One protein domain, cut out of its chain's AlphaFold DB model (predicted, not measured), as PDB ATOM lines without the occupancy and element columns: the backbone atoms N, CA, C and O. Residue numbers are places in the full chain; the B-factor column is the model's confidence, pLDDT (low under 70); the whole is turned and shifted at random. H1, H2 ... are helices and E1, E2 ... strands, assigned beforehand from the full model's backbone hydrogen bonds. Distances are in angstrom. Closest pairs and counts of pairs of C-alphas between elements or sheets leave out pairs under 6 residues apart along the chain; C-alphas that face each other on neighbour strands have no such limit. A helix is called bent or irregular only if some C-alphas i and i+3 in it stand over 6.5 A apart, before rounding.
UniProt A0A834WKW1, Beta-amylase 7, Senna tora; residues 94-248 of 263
ATOM      1  N   THR A  94     292.063 298.298 386.951       64.94
ATOM      2  CA  THR A  94     290.999 298.967 386.194       64.94
ATOM      3  C   THR A  94     291.281 298.820 384.698       64.94
ATOM      4  O   THR A  94     292.361 299.184 384.235       64.94
ATOM      5  N   HIS A  95     290.328 298.275 383.942       81.19
ATOM      6  CA  HIS A  95     290.418 298.211 382.483       81.19
ATOM      7  C   HIS A  95     290.170 299.600 381.877       81.19
ATOM      8  O   HIS A  95     289.343 300.355 382.391       81.19
ATOM      9  N   THR A  96     290.875 299.949 380.804       79.44
ATOM     10  CA  THR A  96     290.725 301.240 380.120       79.44
ATOM     11  C   THR A  96     290.325 300.993 378.680       79.44
ATOM     12  O   THR A  96     290.972 300.203 377.999       79.44
ATOM     13  N   GLU A  97     289.278 301.680 378.246       82.88
ATOM     14  CA  GLU A  97     288.684 301.538 376.922       82.88
ATOM     15  C   GLU A  97     288.934 302.803 376.103       82.88
ATOM     16  O   GLU A  97     288.620 303.911 376.552       82.88
ATOM     17  N   ASP A  98     289.499 302.634 374.910       83.06
ATOM     18  CA  ASP A  98     289.758 303.729 373.978       83.06
ATOM     19  C   ASP A  98     288.510 304.006 373.138       83.06
ATOM     20  O   ASP A  98     287.959 303.111 372.490       83.06
ATOM     21  N   LEU A  99     288.079 305.266 373.100       82.44
ATOM     22  CA  LEU A  99     286.977 305.691 372.243       82.44
ATOM     23  C   LEU A  99     287.504 306.490 371.054       82.44
ATOM     24  O   LEU A  99     288.246 307.454 371.214       82.44
ATOM     25  N   SER A 100     287.095 306.091 369.851       78.25
ATOM     26  CA  SER A 100     287.461 306.790 368.617       78.25
ATOM     27  C   SER A 100     286.606 308.043 368.410       78.25
ATOM     28  O   SER A 100     285.379 307.954 368.411       78.25
ATOM     29  N   GLY A 101     287.241 309.194 368.170       80.75
ATOM     30  CA  GLY A 101     286.568 310.455 367.848       80.75
ATOM     31  C   GLY A 101     286.081 310.533 366.396       80.75
ATOM     32  O   GLY A 101     286.752 311.100 365.533       80.75
ATOM     33  N   ILE A 102     284.906 309.976 366.103       83.44
ATOM     34  CA  ILE A 102     284.297 310.001 364.761       83.44
ATOM     35  C   ILE A 102     283.468 311.274 364.594       83.44
ATOM     36  O   ILE A 102     282.264 311.301 364.824       83.44
ATOM     37  N   HIS A 103     284.146 312.362 364.241       84.31
ATOM     38  CA  HIS A 103     283.551 313.698 364.250       84.31
ATOM     39  C   HIS A 103     282.986 314.159 362.899       84.31
ATOM     40  O   HIS A 103     282.274 315.161 362.865       84.31
ATOM     41  N   TRP A 104     283.307 313.488 361.787       81.38
ATOM     42  CA  TRP A 104     282.747 313.805 360.466       81.38
ATOM     43  C   TRP A 104     281.305 313.299 360.348       81.38
ATOM     44  O   TRP A 104     280.941 312.296 360.952       81.38
ATOM     45  N   LEU A 105     280.476 314.010 359.581       83.19
ATOM     46  CA  LEU A 105     279.023 313.818 359.475       83.19
ATOM     47  C   LEU A 105     278.245 313.982 360.795       83.19
ATOM     48  O   LEU A 105     277.048 313.724 360.826       83.19
ATOM     49  N   TYR A 106     278.871 314.460 361.872       82.94
ATOM     50  CA  TYR A 106     278.210 314.657 363.166       82.94
ATOM     51  C   TYR A 106     277.131 315.753 363.127       82.94
ATOM     52  O   TYR A 106     276.192 315.742 363.913       82.94
ATOM     53  N   LYS A 107     277.243 316.740 362.226       83.19
ATOM     54  CA  LYS A 107     276.215 317.787 362.068       83.19
ATOM     55  C   LYS A 107     274.995 317.321 361.264       83.19
ATOM     56  O   LYS A 107     274.022 318.071 361.183       83.19
ATOM     57  N   THR A 108     275.035 316.143 360.635       76.94
ATOM     58  CA  THR A 108     273.875 315.610 359.905       76.94
ATOM     59  C   THR A 108     272.880 314.995 360.888       76.94
ATOM     60  O   THR A 108     273.235 314.622 361.997       76.94
ATOM     61  N   ALA A 109     271.608 314.859 360.506       76.81
ATOM     62  CA  ALA A 109     270.617 314.256 361.402       76.81
ATOM     63  C   ALA A 109     270.890 312.763 361.684       76.81
ATOM     64  O   ALA A 109     270.503 312.269 362.750       76.81
ATOM     65  N   SER A 110     271.529 312.070 360.732       73.62
ATOM     66  CA  SER A 110     271.790 310.628 360.765       73.62
ATOM     67  C   SER A 110     273.033 310.250 361.560       73.62
ATOM     68  O   SER A 110     273.064 309.150 362.104       73.62
ATOM     69  N   HIS A 111     274.043 311.127 361.631       76.44
ATOM     70  CA  HIS A 111     275.354 310.790 362.190       76.44
ATOM     71  C   HIS A 111     275.941 309.518 361.536       76.44
ATOM     72  O   HIS A 111     276.494 308.640 362.199       76.44
ATOM     73  N   ALA A 112     275.790 309.388 360.211       72.69
ATOM     74  CA  ALA A 112     276.045 308.145 359.474       72.69
ATOM     75  C   ALA A 112     277.442 307.534 359.721       72.69
ATOM     76  O   ALA A 112     277.592 306.312 359.786       72.69
ATOM     77  N   ALA A 113     278.471 308.363 359.911       74.56
ATOM     78  CA  ALA A 113     279.816 307.892 360.242       74.56
ATOM     79  C   ALA A 113     279.879 307.162 361.596       74.56
ATOM     80  O   ALA A 113     280.498 306.105 361.708       74.56
ATOM     81  N   GLU A 114     279.211 307.696 362.620       78.12
ATOM     82  CA  GLU A 114     279.129 307.079 363.945       78.12
ATOM     83  C   GLU A 114     278.326 305.776 363.878       78.12
ATOM     84  O   GLU A 114     278.777 304.737 364.365       78.12
ATOM     85  N   VAL A 115     277.180 305.796 363.188       76.94
ATOM     86  CA  VAL A 115     276.293 304.629 363.045       76.94
ATOM     87  C   VAL A 115     276.998 303.474 362.331       76.94
ATOM     88  O   VAL A 115     276.945 302.336 362.804       76.94
ATOM     89  N   THR A 116     277.708 303.753 361.237       74.44
ATOM     90  CA  THR A 116     278.466 302.736 360.483       74.44
ATOM     91  C   THR A 116     279.646 302.173 361.272       74.44
ATOM     92  O   THR A 116     279.960 300.989 361.138       74.44
ATOM     93  N   ALA A 117     280.249 302.969 362.157       72.38
ATOM     94  CA  ALA A 117     281.267 302.508 363.097       72.38
ATOM     95  C   ALA A 117     280.702 301.737 364.305       72.38
ATOM     96  O   ALA A 117     281.462 301.138 365.066       72.38
ATOM     97  N   GLY A 118     279.375 301.705 364.470       75.12
ATOM     98  CA  GLY A 118     278.685 300.978 365.536       75.12
ATOM     99  C   GLY A 118     278.249 301.838 366.724       75.12
ATOM    100  O   GLY A 118     277.688 301.297 367.680       75.12
ATOM    101  N   PHE A 119     278.442 303.156 366.670       77.94
ATOM    102  CA  PHE A 119     277.913 304.111 367.641       77.94
ATOM    103  C   PHE A 119     276.536 304.595 367.182       77.94
ATOM    104  O   PHE A 119     276.406 305.485 366.348       77.94
ATOM    105  N   TYR A 120     275.471 304.002 367.724       82.38
ATOM    106  CA  TYR A 120     274.110 304.421 367.384       82.38
ATOM    107  C   TYR A 120     273.744 305.738 368.095       82.38
ATOM    108  O   TYR A 120     273.070 305.728 369.131       82.38
ATOM    109  N   ASN A 121     274.221 306.853 367.537       85.12
ATOM    110  CA  ASN A 121     274.142 308.212 368.080       85.12
ATOM    111  C   ASN A 121     273.405 309.195 367.138       85.12
ATOM    112  O   ASN A 121     273.993 310.183 366.720       85.12
ATOM    113  N   PRO A 122     272.146 308.946 366.730       77.75
ATOM    114  CA  PRO A 122     271.424 309.903 365.894       77.75
ATOM    115  C   PRO A 122     271.086 311.181 366.679       77.75
ATOM    116  O   PRO A 122     270.953 311.157 367.899       77.75
ATOM    117  N   SER A 123     270.811 312.281 365.978       76.69
ATOM    118  CA  SER A 123     270.557 313.610 366.580       76.69
ATOM    119  C   SER A 123     269.454 313.682 367.658       76.69
ATOM    120  O   SER A 123     269.395 314.644 368.425       76.69
ATOM    121  N   ASN A 124     268.564 312.687 367.741       79.50
ATOM    122  CA  ASN A 124     267.482 312.603 368.727       79.50
ATOM    123  C   ASN A 124     267.762 311.644 369.903       79.50
ATOM    124  O   ASN A 124     266.853 311.388 370.700       79.50
ATOM    125  N   ARG A 125     268.975 311.088 370.015       82.44
ATOM    126  CA  ARG A 125     269.353 310.124 371.054       82.44
ATOM    127  C   ARG A 125     270.835 310.234 371.392       82.44
ATOM    128  O   ARG A 125     271.676 310.148 370.513       82.44
ATOM    129  N   ASP A 126     271.149 310.252 372.683       87.38
ATOM    130  CA  ASP A 126     272.532 310.092 373.129       87.38
ATOM    131  C   ASP A 126     272.973 308.619 373.041       87.38
ATOM    132  O   ASP A 126     272.548 307.768 373.832       87.38
ATOM    133  N   GLY A 127     273.806 308.308 372.047       85.38
ATOM    134  CA  GLY A 127     274.380 306.982 371.834       85.38
ATOM    135  C   GLY A 127     275.490 306.613 372.823       85.38
ATOM    136  O   GLY A 127     275.716 305.423 373.053       85.38
ATOM    137  N   TYR A 128     276.144 307.598 373.447       89.75
ATOM    138  CA  TYR A 128     277.278 307.384 374.349       89.75
ATOM    139  C   TYR A 128     276.844 307.117 375.788       89.75
ATOM    140  O   TYR A 128     277.484 306.316 376.467       89.75
ATOM    141  N   ALA A 129     275.730 307.692 376.246       89.56
ATOM    142  CA  ALA A 129     275.229 307.508 377.615       89.56
ATOM    143  C   ALA A 129     275.134 306.029 378.045       89.56
ATOM    144  O   ALA A 129     275.600 305.647 379.122       89.56
ATOM    145  N   ALA A 130     274.584 305.166 377.183       83.88
ATOM    146  CA  ALA A 130     274.467 303.734 377.466       83.88
ATOM    147  C   ALA A 130     275.835 303.028 377.524       83.88
ATOM    148  O   ALA A 130     276.033 302.133 378.350       83.88
ATOM    149  N   ILE A 131     276.785 303.450 376.683       84.69
ATOM    150  CA  ILE A 131     278.156 302.929 376.664       84.69
ATOM    151  C   ILE A 131     278.854 303.296 377.976       84.69
ATOM    152  O   ILE A 131     279.375 302.412 378.652       84.69
ATOM    153  N   MET A 132     278.784 304.562 378.398       92.06
ATOM    154  CA  MET A 132     279.419 305.028 379.637       92.06
ATOM    155  C   MET A 132     278.847 304.331 380.872       92.06
ATOM    156  O   MET A 132     279.600 303.892 381.743       92.06
ATOM    157  N   ALA A 133     277.524 304.154 380.933       84.31
ATOM    158  CA  ALA A 133     276.874 303.412 382.011       84.31
ATOM    159  C   ALA A 133     277.336 301.943 382.066       84.31
ATOM    160  O   ALA A 133     277.563 301.393 383.148       84.31
ATOM    161  N   MET A 134     277.511 301.310 380.904       86.25
ATOM    162  CA  MET A 134     278.026 299.947 380.798       86.25
ATOM    163  C   MET A 134     279.491 299.865 381.252       86.25
ATOM    164  O   MET A 134     279.814 299.008 382.076       86.25
ATOM    165  N   LEU A 135     280.358 300.781 380.808       83.94
ATOM    166  CA  LEU A 135     281.754 300.852 381.257       83.94
ATOM    167  C   LEU A 135     281.845 301.026 382.775       83.94
ATOM    168  O   LEU A 135     282.571 300.294 383.451       83.94
ATOM    169  N   LYS A 136     281.024 301.924 383.331       86.75
ATOM    170  CA  LYS A 136     280.959 302.164 384.775       86.75
ATOM    171  C   LYS A 136     280.564 300.907 385.543       86.75
ATOM    172  O   LYS A 136     281.179 300.597 386.563       86.75
ATOM    173  N   LYS A 137     279.556 300.176 385.057       84.38
ATOM    174  CA  LYS A 137     279.079 298.926 385.670       84.38
ATOM    175  C   LYS A 137     280.167 297.850 385.716       84.38
ATOM    176  O   LYS A 137     280.186 297.065 386.660       84.38
ATOM    177  N   ASN A 138     281.063 297.828 384.731       83.31
ATOM    178  CA  ASN A 138     282.173 296.876 384.653       83.31
ATOM    179  C   ASN A 138     283.455 297.362 385.349       83.31
ATOM    180  O   ASN A 138     284.476 296.687 385.274       83.31
ATOM    181  N   GLY A 139     283.425 298.516 386.025       82.69
ATOM    182  CA  GLY A 139     284.609 299.064 386.686       82.69
ATOM    183  C   GLY A 139     285.714 299.473 385.710       82.69
ATOM    184  O   GLY A 139     286.879 299.475 386.090       82.69
ATOM    185  N   ALA A 140     285.359 299.794 384.464       87.50
ATOM    186  CA  ALA A 140     286.296 300.302 383.474       87.50
ATOM    187  C   ALA A 140     286.482 301.826 383.599       87.50
ATOM    188  O   ALA A 140     285.755 302.521 384.316       87.50
ATOM    189  N   SER A 141     287.464 302.341 382.870       88.75
ATOM    190  CA  SER A 141     287.705 303.762 382.636       88.75
ATOM    191  C   SER A 141     287.718 304.053 381.137       88.75
ATOM    192  O   SER A 141     287.890 303.148 380.323       88.75
ATOM    193  N   LEU A 142     287.513 305.314 380.776       90.75
ATOM    194  CA  LEU A 142     287.536 305.782 379.392       90.75
ATOM    195  C   LEU A 142     288.876 306.459 379.104       90.75
ATOM    196  O   LEU A 142     289.330 307.252 379.924       90.75
ATOM    197  N   ASN A 143     289.477 306.218 377.945       88.88
ATOM    198  CA  ASN A 143     290.583 307.020 377.429       88.88
ATOM    199  C   ASN A 143     290.153 307.769 376.162       88.88
ATOM    200  O   ASN A 143     289.618 307.179 375.225       88.88
ATOM    201  N   LEU A 144     290.376 309.085 376.156       84.88
ATOM    202  CA  LEU A 144     290.085 309.969 375.027       84.88
ATOM    203  C   LEU A 144     291.366 310.615 374.520       84.88
ATOM    204  O   LEU A 144     292.071 311.290 375.275       84.88
ATOM    205  N   ALA A 145     291.663 310.460 373.235       76.94
ATOM    206  CA  ALA A 145     292.870 311.030 372.665       76.94
ATOM    207  C   ALA A 145     292.775 312.563 372.605       76.94
ATOM    208  O   ALA A 145     291.765 313.161 372.249       76.94
ATOM    209  N   CYS A 146     293.876 313.250 372.896       64.88
ATOM    210  CA  CYS A 146     293.914 314.708 372.876       64.88
ATOM    211  C   CYS A 146     293.781 315.273 371.454       64.88
ATOM    212  O   CYS A 146     293.506 316.460 371.327       64.88
ATOM    213  N   ALA A 147     293.973 314.472 370.389       61.72
ATOM    214  CA  ALA A 147     293.610 314.890 369.027       61.72
ATOM    215  C   ALA A 147     292.149 315.333 368.970       61.72
ATOM    216  O   ALA A 147     291.885 316.418 368.457       61.72
ATOM    217  N   ASP A 148     291.264 314.558 369.595       63.12
ATOM    218  CA  ASP A 148     289.837 314.856 369.692       63.12
ATOM    219  C   ASP A 148     289.610 316.179 370.445       63.12
ATOM    220  O   ASP A 148     288.717 316.954 370.129       63.12
ATOM    221  N   LEU A 149     290.495 316.505 371.394       62.84
ATOM    222  CA  LEU A 149     290.465 317.748 372.172       62.84
ATOM    223  C   LEU A 149     291.173 318.939 371.479       62.84
ATOM    224  O   LEU A 149     291.007 320.091 371.881       62.84
ATOM    225  N   TYR A 150     292.015 318.701 370.471       62.69
ATOM    226  CA  TYR A 150     292.718 319.747 369.712       62.69
ATOM    227  C   TYR A 150     291.916 320.225 368.510       62.69
ATOM    228  O   TYR A 150     292.087 321.372 368.084       62.69
ATOM    229  N   THR A 151     291.060 319.363 367.970       58.03
ATOM    230  CA  THR A 151     290.101 319.722 366.933       58.03
ATOM    231  C   THR A 151     289.065 320.730 367.429       58.03
ATOM    232  O   THR A 151     288.539 321.434 366.582       58.03
ATOM    233  N   LEU A 152     288.936 320.945 368.754       55.25
ATOM    234  CA  LEU A 152     288.071 321.953 369.400       55.25
ATOM    235  C   LEU A 152     288.249 323.422 368.947       55.25
ATOM    236  O   LEU A 152     287.552 324.321 369.416       55.25
ATOM    237  N   ASN A 153     289.284 323.711 368.160       50.22
ATOM    238  CA  ASN A 153     289.602 325.059 367.691       50.22
ATOM    239  C   ASN A 153     289.999 325.083 366.208       50.22
ATOM    240  O   ASN A 153     290.585 326.069 365.751       50.22
ATOM    241  N   GLN A 154     289.769 323.994 365.470       52.94
ATOM    242  CA  GLN A 154     290.067 323.954 364.043       52.94
ATOM    243  C   GLN A 154     288.816 324.371 363.278       52.94
ATOM    244  O   GLN A 154     287.827 323.650 363.214       52.94
ATOM    245  N   HIS A 155     288.873 325.580 362.720       48.81
ATOM    246  CA  HIS A 155     287.905 326.040 361.735       48.81
ATOM    247  C   HIS A 155     287.925 325.050 360.564       48.81
ATOM    248  O   HIS A 155     289.002 324.723 360.076       48.81
ATOM    249  N   GLU A 156     286.758 324.543 360.167       55.41
ATOM    250  CA  GLU A 156     286.642 323.519 359.127       55.41
ATOM    251  C   GLU A 156     287.293 323.984 357.821       55.41
ATOM    252  O   GLU A 156     286.757 324.845 357.128       55.41
ATOM    253  N   ASP A 157     288.429 323.379 357.471       58.50
ATOM    254  CA  ASP A 157     289.027 323.515 356.138       58.50
ATOM    255  C   ASP A 157     288.143 322.840 355.059       58.50
ATOM    256  O   ASP A 157     288.358 323.056 353.867       58.50
ATOM    257  N   PHE A 158     287.138 322.049 355.479       66.12
ATOM    258  CA  PHE A 158     286.251 321.233 354.640       66.12
ATOM    259  C   PHE A 158     284.800 321.238 355.173       66.12
ATOM    260  O   PHE A 158     284.433 320.349 355.950       66.12
ATOM    261  N   PRO A 159     283.967 322.229 354.811       67.81
ATOM    262  CA  PRO A 159     282.574 322.308 355.268       67.81
ATOM    263  C   PRO A 159     281.710 321.115 354.820       67.81
ATOM    264  O   PRO A 159     280.749 320.755 355.502       67.81
ATOM    265  N   GLU A 160     282.073 320.444 353.726       69.38
ATOM    266  CA  GLU A 160     281.394 319.258 353.188       69.38
ATOM    267  C   GLU A 160     281.526 318.032 354.106       69.38
ATOM    268  O   GLU A 160     280.780 317.065 353.972       69.38
ATOM    269  N   ALA A 161     282.455 318.058 355.069       67.31
ATOM    270  CA  ALA A 161     282.614 316.985 356.044       67.31
ATOM    271  C   ALA A 161     281.537 317.002 357.143       67.31
ATOM    272  O   ALA A 161     281.482 316.053 357.927       67.31
ATOM    273  N   PHE A 162     280.715 318.063 357.241       76.38
ATOM    274  CA  PHE A 162     279.674 318.236 358.270       76.38
ATOM    275  C   PHE A 162     280.166 317.867 359.677       76.38
ATOM    276  O   PHE A 162     279.505 317.152 360.435       76.38
ATOM    277  N   SER A 163     281.376 318.307 360.004       82.12
ATOM    278  CA  SER A 163     282.141 317.809 361.135       82.12
ATOM    279  C   SER A 163     281.803 318.572 362.424       82.12
ATOM    280  O   SER A 163     281.416 319.734 362.398       82.12
ATOM    281  N   ASN A 164     281.891 317.949 363.598       85.38
ATOM    282  CA  ASN A 164     281.734 318.671 364.870       85.38
ATOM    283  C   ASN A 164     282.503 317.996 366.013       85.38
ATOM    284  O   ASN A 164     281.897 317.382 366.897       85.38
ATOM    285  N   PRO A 165     283.839 318.085 366.001       83.38
ATOM    286  CA  PRO A 165     284.673 317.481 367.029       83.38
ATOM    287  C   PRO A 165     284.387 318.073 368.414       83.38
ATOM    288  O   PRO A 165     284.382 317.339 369.399       83.38
ATOM    289  N   GLU A 166     284.059 319.367 368.488       84.00
ATOM    290  CA  GLU A 166     283.609 320.038 369.709       84.00
ATOM    291  C   GLU A 166     282.360 319.407 370.298       84.00
ATOM    292  O   GLU A 166     282.335 319.072 371.483       84.00
ATOM    293  N   GLY A 167     281.330 319.241 369.470       88.19
ATOM    294  CA  GLY A 167     280.077 318.628 369.886       88.19
ATOM    295  C   GLY A 167     280.274 317.194 370.357       88.19
ATOM    296  O   GLY A 167     279.758 316.838 371.415       88.19
ATOM    297  N   LEU A 168     281.059 316.412 369.613       88.06
ATOM    298  CA  LEU A 168     281.341 315.019 369.939       88.06
ATOM    299  C   LEU A 168     282.053 314.883 371.289       88.06
ATOM    300  O   LEU A 168     281.574 314.178 372.176       88.06
ATOM    301  N   VAL A 169     283.175 315.585 371.473       88.19
ATOM    302  CA  VAL A 169     283.927 315.554 372.737       88.19
ATOM    303  C   VAL A 169     283.047 315.994 373.896       88.19
ATOM    304  O   VAL A 169     283.049 315.356 374.949       88.19
ATOM    305  N   TRP A 170     282.278 317.068 373.709       88.75
ATOM    306  CA  TRP A 170     281.373 317.556 374.740       88.75
ATOM    307  C   TRP A 170     280.331 316.494 375.118       88.75
ATOM    308  O   TRP A 170     280.117 316.261 376.308       88.75
ATOM    309  N   GLN A 171     279.720 315.820 374.141       92.38
ATOM    310  CA  GLN A 171     278.726 314.775 374.392       92.38
ATOM    311  C   GLN A 171     279.336 313.609 375.179       92.38
ATOM    312  O   GLN A 171     278.816 313.223 376.225       92.38
ATOM    313  N   VAL A 172     280.471 313.090 374.712       91.75
ATOM    314  CA  VAL A 172     281.166 311.951 375.321       91.75
ATOM    315  C   VAL A 172     281.587 312.252 376.761       91.75
ATOM    316  O   VAL A 172     281.345 311.441 377.657       91.75
ATOM    317  N   LEU A 173     282.197 313.417 377.004       91.88
ATOM    318  CA  LEU A 173     282.662 313.800 378.338       91.88
ATOM    319  C   LEU A 173     281.503 313.964 379.321       91.88
ATOM    320  O   LEU A 173     281.589 313.469 380.444       91.88
ATOM    321  N   ASN A 174     280.405 314.608 378.912       92.12
ATOM    322  CA  ASN A 174     279.246 314.757 379.793       92.12
ATOM    323  C   ASN A 174     278.582 313.407 380.082       92.12
ATOM    324  O   ASN A 174     278.327 313.117 381.247       92.12
ATOM    325  N   ALA A 175     278.424 312.536 379.080       93.75
ATOM    326  CA  ALA A 175     277.916 311.181 379.290       93.75
ATOM    327  C   ALA A 175     278.779 310.376 380.284       93.75
ATOM    328  O   ALA A 175     278.254 309.628 381.112       93.75
ATOM    329  N   ALA A 176     280.105 310.527 380.225       93.88
ATOM    330  CA  ALA A 176     281.033 309.863 381.138       93.88
ATOM    331  C   ALA A 176     280.970 310.450 382.559       93.88
ATOM    332  O   ALA A 176     280.913 309.703 383.543       93.88
ATOM    333  N   TRP A 177     280.941 311.777 382.689       94.00
ATOM    334  CA  TRP A 177     280.856 312.451 383.984       94.00
ATOM    335  C   TRP A 177     279.512 312.233 384.686       94.00
ATOM    336  O   TRP A 177     279.510 312.041 385.902       94.00
ATOM    337  N   ASP A 178     278.401 312.156 383.949       94.81
ATOM    338  CA  ASP A 178     277.063 311.890 384.499       94.81
ATOM    339  C   ASP A 178     276.988 310.546 385.243       94.81
ATOM    340  O   ASP A 178     276.258 310.404 386.227       94.81
ATOM    341  N   VAL A 179     277.795 309.562 384.829       94.44
ATOM    342  CA  VAL A 179     277.908 308.252 385.494       94.44
ATOM    343  C   VAL A 179     279.159 308.126 386.375       94.44
ATOM    344  O   VAL A 179     279.466 307.040 386.879       94.44
ATOM    345  N   CYS A 180     279.888 309.226 386.590       93.56
ATOM    346  CA  CYS A 180     281.138 309.268 387.353       93.56
ATOM    347  C   CYS A 180     282.181 308.254 386.840       93.56
ATOM    348  O   CYS A 180     282.816 307.545 387.636       93.56
ATOM    349  N   LEU A 181     282.310 308.110 385.518       92.69
ATOM    350  CA  LEU A 181     283.328 307.267 384.897       92.69
ATOM    351  C   LEU A 181     284.694 307.973 384.971       92.69
ATOM    352  O   LEU A 181     284.774 309.147 384.612       92.69
ATOM    353  N   PRO A 182     285.770 307.302 385.422       93.12
ATOM    354  CA  PRO A 182     287.112 307.868 385.341       93.12
ATOM    355  C   PRO A 182     287.512 308.069 383.879       93.12
ATOM    356  O   PRO A 182     287.333 307.165 383.060       93.12
ATOM    357  N   ILE A 183     288.070 309.237 383.570       92.81
ATOM    358  CA  ILE A 183     288.484 309.603 382.212       92.81
ATOM    359  C   ILE A 183     289.987 309.843 382.205       92.81
ATOM    360  O   ILE A 183     290.510 310.595 383.027       92.81
ATOM    361  N   SER A 184     290.677 309.213 381.269       92.00
ATOM    362  CA  SER A 184     292.080 309.432 380.954       92.00
ATOM    363  C   SER A 184     292.222 310.064 379.579       92.00
ATOM    364  O   SER A 184     291.301 310.029 378.763       92.00
ATOM    365  N   SER A 185     293.374 310.670 379.324       89.56
ATOM    366  CA  SER A 185     293.718 311.148 377.990       89.56
ATOM    367  C   SER A 185     295.181 310.916 377.678       89.56
ATOM    368  O   SER A 185     296.007 310.744 378.574       89.56
ATOM    369  N   GLU A 186     295.510 310.972 376.399       87.88
ATOM    370  CA  GLU A 186     296.868 310.912 375.891       87.88
ATOM    371  C   GLU A 186     297.077 311.925 374.773       87.88
ATOM    372  O   GLU A 186     296.140 312.284 374.064       87.88
ATOM    373  N   ASN A 187     298.300 312.412 374.563       84.81
ATOM    374  CA  ASN A 187     298.543 313.268 373.401       84.81
ATOM    375  C   ASN A 187     298.659 312.437 372.115       84.81
ATOM    376  O   ASN A 187     299.498 311.549 372.013       84.81
ATOM    377  N   ALA A 188     297.889 312.811 371.093       74.56
ATOM    378  CA  ALA A 188     297.967 312.184 369.773       74.56
ATOM    379  C   ALA A 188     299.204 312.618 368.965       74.56
ATOM    380  O   ALA A 188     299.741 311.855 368.167       74.56
ATOM    381  N   LEU A 189     299.668 313.855 369.174       74.69
ATOM    382  CA  LEU A 189     300.854 314.413 368.522       74.69
ATOM    383  C   LEU A 189     301.884 314.848 369.569       74.69
ATOM    384  O   LEU A 189     301.489 315.304 370.648       74.69
ATOM    385  N   PRO A 190     303.197 314.758 369.279       76.94
ATOM    386  CA  PRO A 190     304.232 315.224 370.192       76.94
ATOM    387  C   PRO A 190     304.035 316.693 370.574       76.94
ATOM    388  O   PRO A 190     304.038 317.587 369.726       76.94
ATOM    389  N   CYS A 191     303.902 316.944 371.872       78.81
ATOM    390  CA  CYS A 191     303.756 318.280 372.425       78.81
ATOM    391  C   CYS A 191     305.001 318.631 373.238       78.81
ATOM    392  O   CYS A 191     305.237 318.030 374.277       78.81
ATOM    393  N   LEU A 192     305.819 319.570 372.764       84.69
ATOM    394  CA  LEU A 192     307.118 319.878 373.388       84.69
ATOM    395  C   LEU A 192     307.227 321.320 373.882       84.69
ATOM    396  O   LEU A 192     308.240 321.711 374.453       84.69
ATOM    397  N   ASN A 193     306.188 322.125 373.664       85.56
ATOM    398  CA  ASN A 193     306.201 323.543 373.980       85.56
ATOM    399  C   ASN A 193     305.063 323.923 374.928       85.56
ATOM    400  O   ASN A 193     304.031 323.258 375.029       85.56
ATOM    401  N   ARG A 194     305.250 325.061 375.596       89.00
ATOM    402  CA  ARG A 194     304.312 325.607 376.578       89.00
ATOM    403  C   ARG A 194     302.886 325.768 376.047       89.00
ATOM    404  O   ARG A 194     301.938 325.589 376.802       89.00
ATOM    405  N   VAL A 195     302.733 326.146 374.777       88.19
ATOM    406  CA  VAL A 195     301.416 326.403 374.175       88.19
ATOM    407  C   VAL A 195     300.620 325.110 374.087       88.19
ATOM    408  O   VAL A 195     299.472 325.073 374.517       88.19
ATOM    409  N   GLY A 196     301.230 324.042 373.577       87.50
ATOM    410  CA  GLY A 196     300.551 322.759 373.487       87.50
ATOM    411  C   GLY A 196     300.258 322.160 374.868       87.50
ATOM    412  O   GLY A 196     299.144 321.687 375.073       87.50
ATOM    413  N   TYR A 197     301.183 322.267 375.832       90.19
ATOM    414  CA  TYR A 197     300.951 321.786 377.201       90.19
ATOM    415  C   TYR A 197     299.818 322.534 377.905       90.19
ATOM    416  O   TYR A 197     299.032 321.921 378.617       90.19
ATOM    417  N   ASN A 198     299.711 323.850 377.700       89.06
ATOM    418  CA  ASN A 198     298.586 324.619 378.226       89.06
ATOM    419  C   ASN A 198     297.259 324.143 377.626       89.06
ATOM    420  O   ASN A 198     296.314 323.977 378.375       89.06
ATOM    421  N   LYS A 199     297.206 323.843 376.322       86.62
ATOM    422  CA  LYS A 199     295.989 323.294 375.704       86.62
ATOM    423  C   LYS A 199     295.587 321.946 376.310       86.62
ATOM    424  O   LYS A 199     294.415 321.732 376.585       86.62
ATOM    425  N   ILE A 200     296.556 321.062 376.570       88.69
ATOM    426  CA  ILE A 200     296.290 319.795 377.273       88.69
ATOM    427  C   ILE A 200     295.716 320.075 378.666       88.69
ATOM    428  O   ILE A 200     294.711 319.479 379.035       88.69
ATOM    429  N   LEU A 201     296.326 320.993 379.423       88.94
ATOM    430  CA  LEU A 201     295.856 321.384 380.755       88.94
ATOM    431  C   LEU A 201     294.438 321.958 380.727       88.94
ATOM    432  O   LEU A 201     293.627 321.575 381.560       88.94
ATOM    433  N   ASP A 202     294.139 322.840 379.776       86.69
ATOM    434  CA  ASP A 202     292.831 323.485 379.659       86.69
ATOM    435  C   ASP A 202     291.724 322.452 379.384       86.69
ATOM    436  O   ASP A 202     290.627 322.580 379.921       86.69
ATOM    437  N   ASN A 203     292.035 321.399 378.619       83.88
ATOM    438  CA  ASN A 203     291.098 320.315 378.328       83.88
ATOM    439  C   ASN A 203     290.999 319.285 379.466       83.88
ATOM    440  O   ASN A 203     289.907 318.853 379.821       83.88
ATOM    441  N   CYS A 204     292.134 318.880 380.046       88.56
ATOM    442  CA  CYS A 204     292.169 317.828 381.064       88.56
ATOM    443  C   CYS A 204     291.736 318.330 382.445       88.56
ATOM    444  O   CYS A 204     291.206 317.569 383.252       88.56
ATOM    445  N   LYS A 205     292.022 319.594 382.750       85.62
ATOM    446  CA  LYS A 205     291.807 320.190 384.067       85.62
ATOM    447  C   LYS A 205     291.403 321.661 383.936       85.62
ATOM    448  O   LYS A 205     292.173 322.557 384.305       85.62
ATOM    449  N   PRO A 206     290.202 321.927 383.400       80.56
ATOM    450  CA  PRO A 206     289.689 323.282 383.268       80.56
ATOM    451  C   PRO A 206     289.648 323.985 384.634       80.56
ATOM    452  O   PRO A 206     288.937 323.582 385.549       80.56
ATOM    453  N   LEU A 207     290.416 325.072 384.769       76.38
ATOM    454  CA  LEU A 207     290.606 325.806 386.033       76.38
ATOM    455  C   LEU A 207     289.310 326.360 386.648       76.38
ATOM    456  O   LEU A 207     289.273 326.623 387.846       76.38
ATOM    457  N   ASN A 208     288.283 326.586 385.827       76.81
ATOM    458  CA  ASN A 208     287.046 327.266 386.210       76.81
ATOM    459  C   ASN A 208     285.796 326.427 385.900       76.81
ATOM    460  O   ASN A 208     284.732 327.001 385.667       76.81
ATOM    461  N   ASP A 209     285.913 325.098 385.841       78.88
ATOM    462  CA  ASP A 209     284.734 324.252 385.655       78.88
ATOM    463  C   ASP A 209     283.839 324.298 386.911       78.88
ATOM    464  O   ASP A 209     284.316 323.994 388.011       78.88
ATOM    465  N   PRO A 210     282.562 324.713 386.794       79.81
ATOM    466  CA  PRO A 210     281.677 324.905 387.943       79.81
ATOM    467  C   PRO A 210     281.322 323.594 388.656       79.81
ATOM    468  O   PRO A 210     281.004 323.625 389.846       79.81
ATOM    469  N   ASP A 211     281.411 322.466 387.951       83.38
ATOM    470  CA  ASP A 211     281.111 321.133 388.471       83.38
ATOM    471  C   ASP A 211     282.386 320.416 388.958       83.38
ATOM    472  O   ASP A 211     282.324 319.286 389.443       83.38
ATOM    473  N   GLY A 212     283.555 321.059 388.838       84.44
ATOM    474  CA  GLY A 212     284.851 320.472 389.179       84.44
ATOM    475  C   GLY A 212     285.250 319.312 388.265       84.44
ATOM    476  O   GLY A 212     286.045 318.459 388.675       84.44
ATOM    477  N   LYS A 213     284.702 319.251 387.045       88.88
ATOM    478  CA  LYS A 213     284.972 318.186 386.075       88.88
ATOM    479  C   LYS A 213     286.423 318.240 385.599       88.88
ATOM    480  O   LYS A 213     286.923 319.274 385.161       88.88
ATOM    481  N   HIS A 214     287.110 317.109 385.705       91.19
ATOM    482  CA  HIS A 214     288.491 316.946 385.262       91.19
ATOM    483  C   HIS A 214     288.784 315.480 384.934       91.19
ATOM    484  O   HIS A 214     288.047 314.568 385.313       91.19
ATOM    485  N   PHE A 215     289.874 315.270 384.211       92.44
ATOM    486  CA  PHE A 215     290.390 313.959 383.858       92.44
ATOM    487  C   PHE A 215     291.140 313.378 385.058       92.44
ATOM    488  O   PHE A 215     291.855 314.083 385.769       92.44
ATOM    489  N   THR A 216     290.987 312.077 385.273       92.62
ATOM    490  CA  THR A 216     291.626 311.329 386.358       92.62
ATOM    491  C   THR A 216     293.122 311.142 386.110       92.62
ATOM    492  O   THR A 216     293.913 311.183 387.050       92.62
ATOM    493  N   SER A 217     293.522 310.959 384.851       91.50
ATOM    494  CA  SER A 217     294.922 310.745 384.481       91.50
ATOM    495  C   SER A 217     295.242 311.235 383.075       91.50
ATOM    496  O   SER A 217     294.364 311.412 382.232       91.50
ATOM    497  N   PHE A 218     296.534 311.441 382.820       91.44
ATOM    498  CA  PHE A 218     297.052 311.780 381.503       91.44
ATOM    499  C   PHE A 218     298.307 310.964 381.185       91.44
ATOM    500  O   PHE A 218     299.254 310.944 381.975       91.44
ATOM    501  N   THR A 219     298.340 310.345 380.010       90.75
ATOM    502  CA  THR A 219     299.459 309.551 379.506       90.75
ATOM    503  C   THR A 219     300.194 310.327 378.419       90.75
ATOM    504  O   THR A 219     299.686 310.538 377.322       90.75
ATOM    505  N   TYR A 220     301.430 310.748 378.693       90.75
ATOM    506  CA  TYR A 220     302.237 311.430 377.681       90.75
ATOM    507  C   TYR A 220     302.914 310.432 376.726       90.75
ATOM    508  O   TYR A 220     303.766 309.631 377.125       90.75
ATOM    509  N   LEU A 221     302.596 310.539 375.439       88.75
ATOM    510  CA  LEU A 221     303.166 309.771 374.340       88.75
ATOM    511  C   LEU A 221     304.150 310.644 373.534       88.75
ATOM    512  O   LEU A 221     303.777 311.571 372.828       88.75
ATOM    513  N   ARG A 222     305.460 310.406 373.560       89.69
ATOM    514  CA  ARG A 222     306.198 309.312 374.193       89.69
ATOM    515  C   ARG A 222     307.548 309.826 374.679       89.69
ATOM    516  O   ARG A 222     308.114 310.761 374.108       89.69
ATOM    517  N   LEU A 223     308.092 309.161 375.697       91.38
ATOM    518  CA  LEU A 223     309.485 309.337 376.091       91.38
ATOM    519  C   LEU A 223     310.406 309.187 374.871       91.38
ATOM    520  O   LEU A 223     310.397 308.169 374.178       91.38
ATOM    521  N   SER A 224     311.201 310.217 374.608       91.75
ATOM    522  CA  SER A 224     312.105 310.276 373.462       91.75
ATOM    523  C   SER A 224     313.345 311.102 373.805       91.75
ATOM    524  O   SER A 224     313.284 311.933 374.714       91.75
ATOM    525  N   PRO A 225     314.466 310.937 373.076       94.50
ATOM    526  CA  PRO A 225     315.636 311.797 373.255       94.50
ATOM    527  C   PRO A 225     315.301 313.286 373.107       94.50
ATOM    528  O   PRO A 225     315.821 314.098 373.861       94.50
ATOM    529  N   LEU A 226     314.376 313.618 372.198       92.50
ATOM    530  CA  LEU A 226     313.903 314.979 371.960       92.50
ATOM    531  C   LEU A 226     313.174 315.562 373.182       92.50
ATOM    532  O   LEU A 226     313.434 316.701 373.562       92.50
ATOM    533  N   LEU A 227     312.314 314.776 373.845       92.56
ATOM    534  CA  LEU A 227     311.677 315.185 375.107       92.56
ATOM    535  C   LEU A 227     312.715 315.445 376.209       92.56
ATOM    536  O   LEU A 227     312.550 316.363 377.007       92.56
ATOM    537  N   MET A 228     313.788 314.650 376.234       94.94
ATOM    538  CA  MET A 228     314.859 314.743 377.232       94.94
ATOM    539  C   MET A 228     315.848 315.889 376.973       94.94
ATOM    540  O   MET A 228     316.726 316.141 377.802       94.94
ATOM    541  N   GLU A 229     315.729 316.609 375.856       95.44
ATOM    542  CA  GLU A 229     316.510 317.822 375.636       95.44
ATOM    543  C   GLU A 229     316.173 318.866 376.702       95.44
ATOM    544  O   GLU A 229     315.010 319.108 377.019       95.44
ATOM    545  N   ARG A 230     317.202 319.526 377.244       94.88
ATOM    546  CA  ARG A 230     317.079 320.386 378.434       94.88
ATOM    547  C   ARG A 230     315.941 321.409 378.348       94.88
ATOM    548  O   ARG A 230     315.303 321.678 379.358       94.88
ATOM    549  N   HIS A 231     315.713 322.003 377.178       93.19
ATOM    550  CA  HIS A 231     314.662 323.006 377.003       93.19
ATOM    551  C   HIS A 231     313.256 322.384 376.979       93.19
ATOM    552  O   HIS A 231     312.361 322.911 377.634       93.19
ATOM    553  N   ASN A 232     313.078 321.242 376.308       93.19
ATOM    554  CA  ASN A 232     311.804 320.521 376.247       93.19
ATOM    555  C   ASN A 232     311.447 319.908 377.602       93.19
ATOM    556  O   ASN A 232     310.308 320.018 378.055       93.19
ATOM    557  N   PHE A 233     312.435 319.333 378.290       94.50
ATOM    558  CA  PHE A 233     312.226 318.692 379.582       94.50
ATOM    559  C   PHE A 233     311.804 319.690 380.671       94.50
ATOM    560  O   PHE A 233     310.973 319.361 381.508       94.50
ATOM    561  N   VAL A 234     312.308 320.931 380.637       95.12
ATOM    562  CA  VAL A 234     311.866 321.996 381.559       95.12
ATOM    563  C   VAL A 234     310.396 322.372 381.331       95.12
ATOM    564  O   VAL A 234     309.671 322.625 382.293       95.12
ATOM    565  N   GLU A 235     309.929 322.403 380.079       94.69
ATOM    566  CA  GLU A 235     308.507 322.629 379.792       94.69
ATOM    567  C   GLU A 235     307.647 321.421 380.185       94.69
ATOM    568  O   GLU A 235     306.562 321.610 380.735       94.69
ATOM    569  N   PHE A 236     308.146 320.198 379.992       94.25
ATOM    570  CA  PHE A 236     307.479 318.979 380.453       94.25
ATOM    571  C   PHE A 236     307.356 318.932 381.985       94.25
ATOM    572  O   PHE A 236     306.274 318.687 382.507       94.25
ATOM    573  N   GLU A 237     308.423 319.246 382.726       94.75
ATOM    574  CA  GLU A 237     308.386 319.339 384.193       94.75
ATOM    575  C   GLU A 237     307.351 320.375 384.649       94.75
ATOM    576  O   GLU A 237     306.582 320.141 385.582       94.75
ATOM    577  N   ARG A 238     307.294 321.524 383.965       94.06
ATOM    578  CA  ARG A 238     306.290 322.552 384.238       94.06
ATOM    579  C   ARG A 238     304.872 322.037 384.008       94.06
ATOM    580  O   ARG A 238     303.991 322.336 384.810       94.06
ATOM    581  N   PHE A 239     304.655 321.310 382.918       92.69
ATOM    582  CA  PHE A 239     303.381 320.676 382.609       92.69
ATOM    583  C   PHE A 239     302.967 319.690 383.708       92.69
ATOM    584  O   PHE A 239     301.878 319.839 384.256       92.69
ATOM    585  N   VAL A 240     303.857 318.776 384.109       93.81
ATOM    586  CA  VAL A 240     303.596 317.787 385.172       93.81
ATOM    587  C   VAL A 240     303.238 318.468 386.495       93.81
ATOM    588  O   VAL A 240     302.219 318.139 387.097       93.81
ATOM    589  N   LYS A 241     304.003 319.485 386.915       93.00
ATOM    590  CA  LYS A 241     303.699 320.248 388.139       93.00
ATOM    591  C   LYS A 241     302.310 320.878 388.095       93.00
ATOM    592  O   LYS A 241     301.578 320.835 389.075       93.00
ATOM    593  N   ARG A 242     301.915 321.424 386.941       90.50
ATOM    594  CA  ARG A 242     300.580 322.010 386.764       90.50
ATOM    595  C   ARG A 242     299.464 320.969 386.746       90.50
ATOM    596  O   ARG A 242     298.403 321.262 387.279       90.50
ATOM    597  N   MET A 243     299.691 319.776 386.195       89.88
ATOM    598  CA  MET A 243     298.720 318.676 386.283       89.88
ATOM    599  C   MET A 243     298.451 318.288 387.749       89.88
ATOM    600  O   MET A 243     297.314 317.986 388.112       89.88
ATOM    601  N   HIS A 244     299.477 318.367 388.602       89.25
ATOM    602  CA  HIS A 244     299.419 318.025 390.029       89.25
ATOM    603  C   HIS A 244     299.017 319.186 390.965       89.25
ATOM    604  O   HIS A 244     299.094 319.032 392.178       89.25
ATOM    605  N   ASP A 245     298.621 320.355 390.442       80.00
ATOM    606  CA  ASP A 245     298.392 321.587 391.232       80.00
ATOM    607  C   ASP A 245     299.592 322.042 392.080       80.00
ATOM    608  O   ASP A 245     299.464 322.860 392.997       80.00
ATOM    609  N   GLU A 246     300.797 321.580 391.751       68.25
ATOM    610  CA  GLU A 246     302.011 322.081 392.367       68.25
ATOM    611  C   GLU A 246     302.285 323.476 391.805       68.25
ATOM    612  O   GLU A 246     302.786 323.662 390.689       68.25
ATOM    613  N   CYS A 247     301.939 324.498 392.590       48.38
ATOM    614  CA  CYS A 247     302.370 325.857 392.311       48.38
ATOM    615  C   CYS A 247     303.885 325.865 392.086       48.38
ATOM    616  O   CYS A 247     304.651 325.411 392.938       48.38
ATOM    617  N   LEU A 248     304.317 326.429 390.953       49.66
ATOM    618  CA  LEU A 248     305.721 326.697 390.631       49.66
ATOM    619  C   LEU A 248     306.249 327.795 391.562       49.66
ATOM    620  O   LEU A 248     306.534 328.921 391.145       49.66
TER     621      LEU A 248
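What this domain is: This is residues 94 to 248 of the 263 residues of the protein "Beta-amylase 7" of Senna tora (UniProt A0A834WKW1). A small wall of four parallel strands has helices over one face, with H3, H4 and H5 packed there; the other face has no named helix. H2 packs beside H4 towards the E1 end, H6 beside H5 towards the E4 end, and H1 lies off at the E1 end, touching no helix. The printed part has 155 residues, with six named helices and four named strands in the order E1 H1 H2 E2 H3 H4 E3 H5 E4 H6; the sheet's order is E1 E2 E3 E4, and the class is mixed, helices and strands. It is compact, with a radius of gyration of the C-alphas of 16.6 A and spans of 50, 39 and 30 A.

Where its parts are: E1, residues 96 to 99, begins at C-alpha 96 (290.725, 301.240, 380.120) and is 9.8 A long. H1 is residues 112 to 117, 8.5 A, and H2 residues 127 to 137, 16.7 A. H2 is only just irregular, with C-alphas 127 and 130 6.50 A apart. E2 is residues 141 to 145, 13.4 A, and H3 residues 146 to 153, 12.4 A. H4, residues 165 to 178, is 19.9 A. E3 is residues 183 to 186, 10.6 A; H5 is residues 194 to 204, 15.1 A; E4 is residues 217 to 219, 6.8 A. H6, residues 230 to 243, is 20.0 A and ends at C-alpha 243 (298.720, 318.676, 386.283).

How they stand to each other: N 143 and O 97 of E1 and E2 are 2.8 A apart, N 184 and O 142 of E2 and E3 2.7 A, and N 219 and O 185 of E3 and E4 2.8 A, each within hydrogen-bond range. Three strand-helix-strand units, parallel neighbour strands joined through helices, have right-handed crossovers: E1, H1 H2, E2; E2, H3 H4, E3; and E3, H5, E4. H2, H3 and H4 only graze the sheet. H5 is on it at a height of 10.8 A, only just over E3 alone, with 4 C-alphas falling on E3 and 2 on E4. H2 touches H4, C-alphas 129 and 175 being closest at 4.8 A. H3 touches H4, closest at C-alphas 152 and 166, 4.9 A. H5 touches H6 at a shallow tilt of 22 degrees, the same way, closest at C-alphas 197 and 239, 6.0 A. H1, H4, H5 and H6 have every O i to N i+4 pair within hydrogen-bond range; H2 has 6 of 7 and H3 2 of 4.

The domain as a whole: The C-alphas of Asn 124 and Arg 230, the two farthest apart, are 51.1 A apart. The printed part has no cut. The links E1 to H1, H3 to H4 and H5 to E4 are long. The mean pLDDT of the printed part is 82.8, with residues 94, 146 to 161 and 246 to 248 under 70.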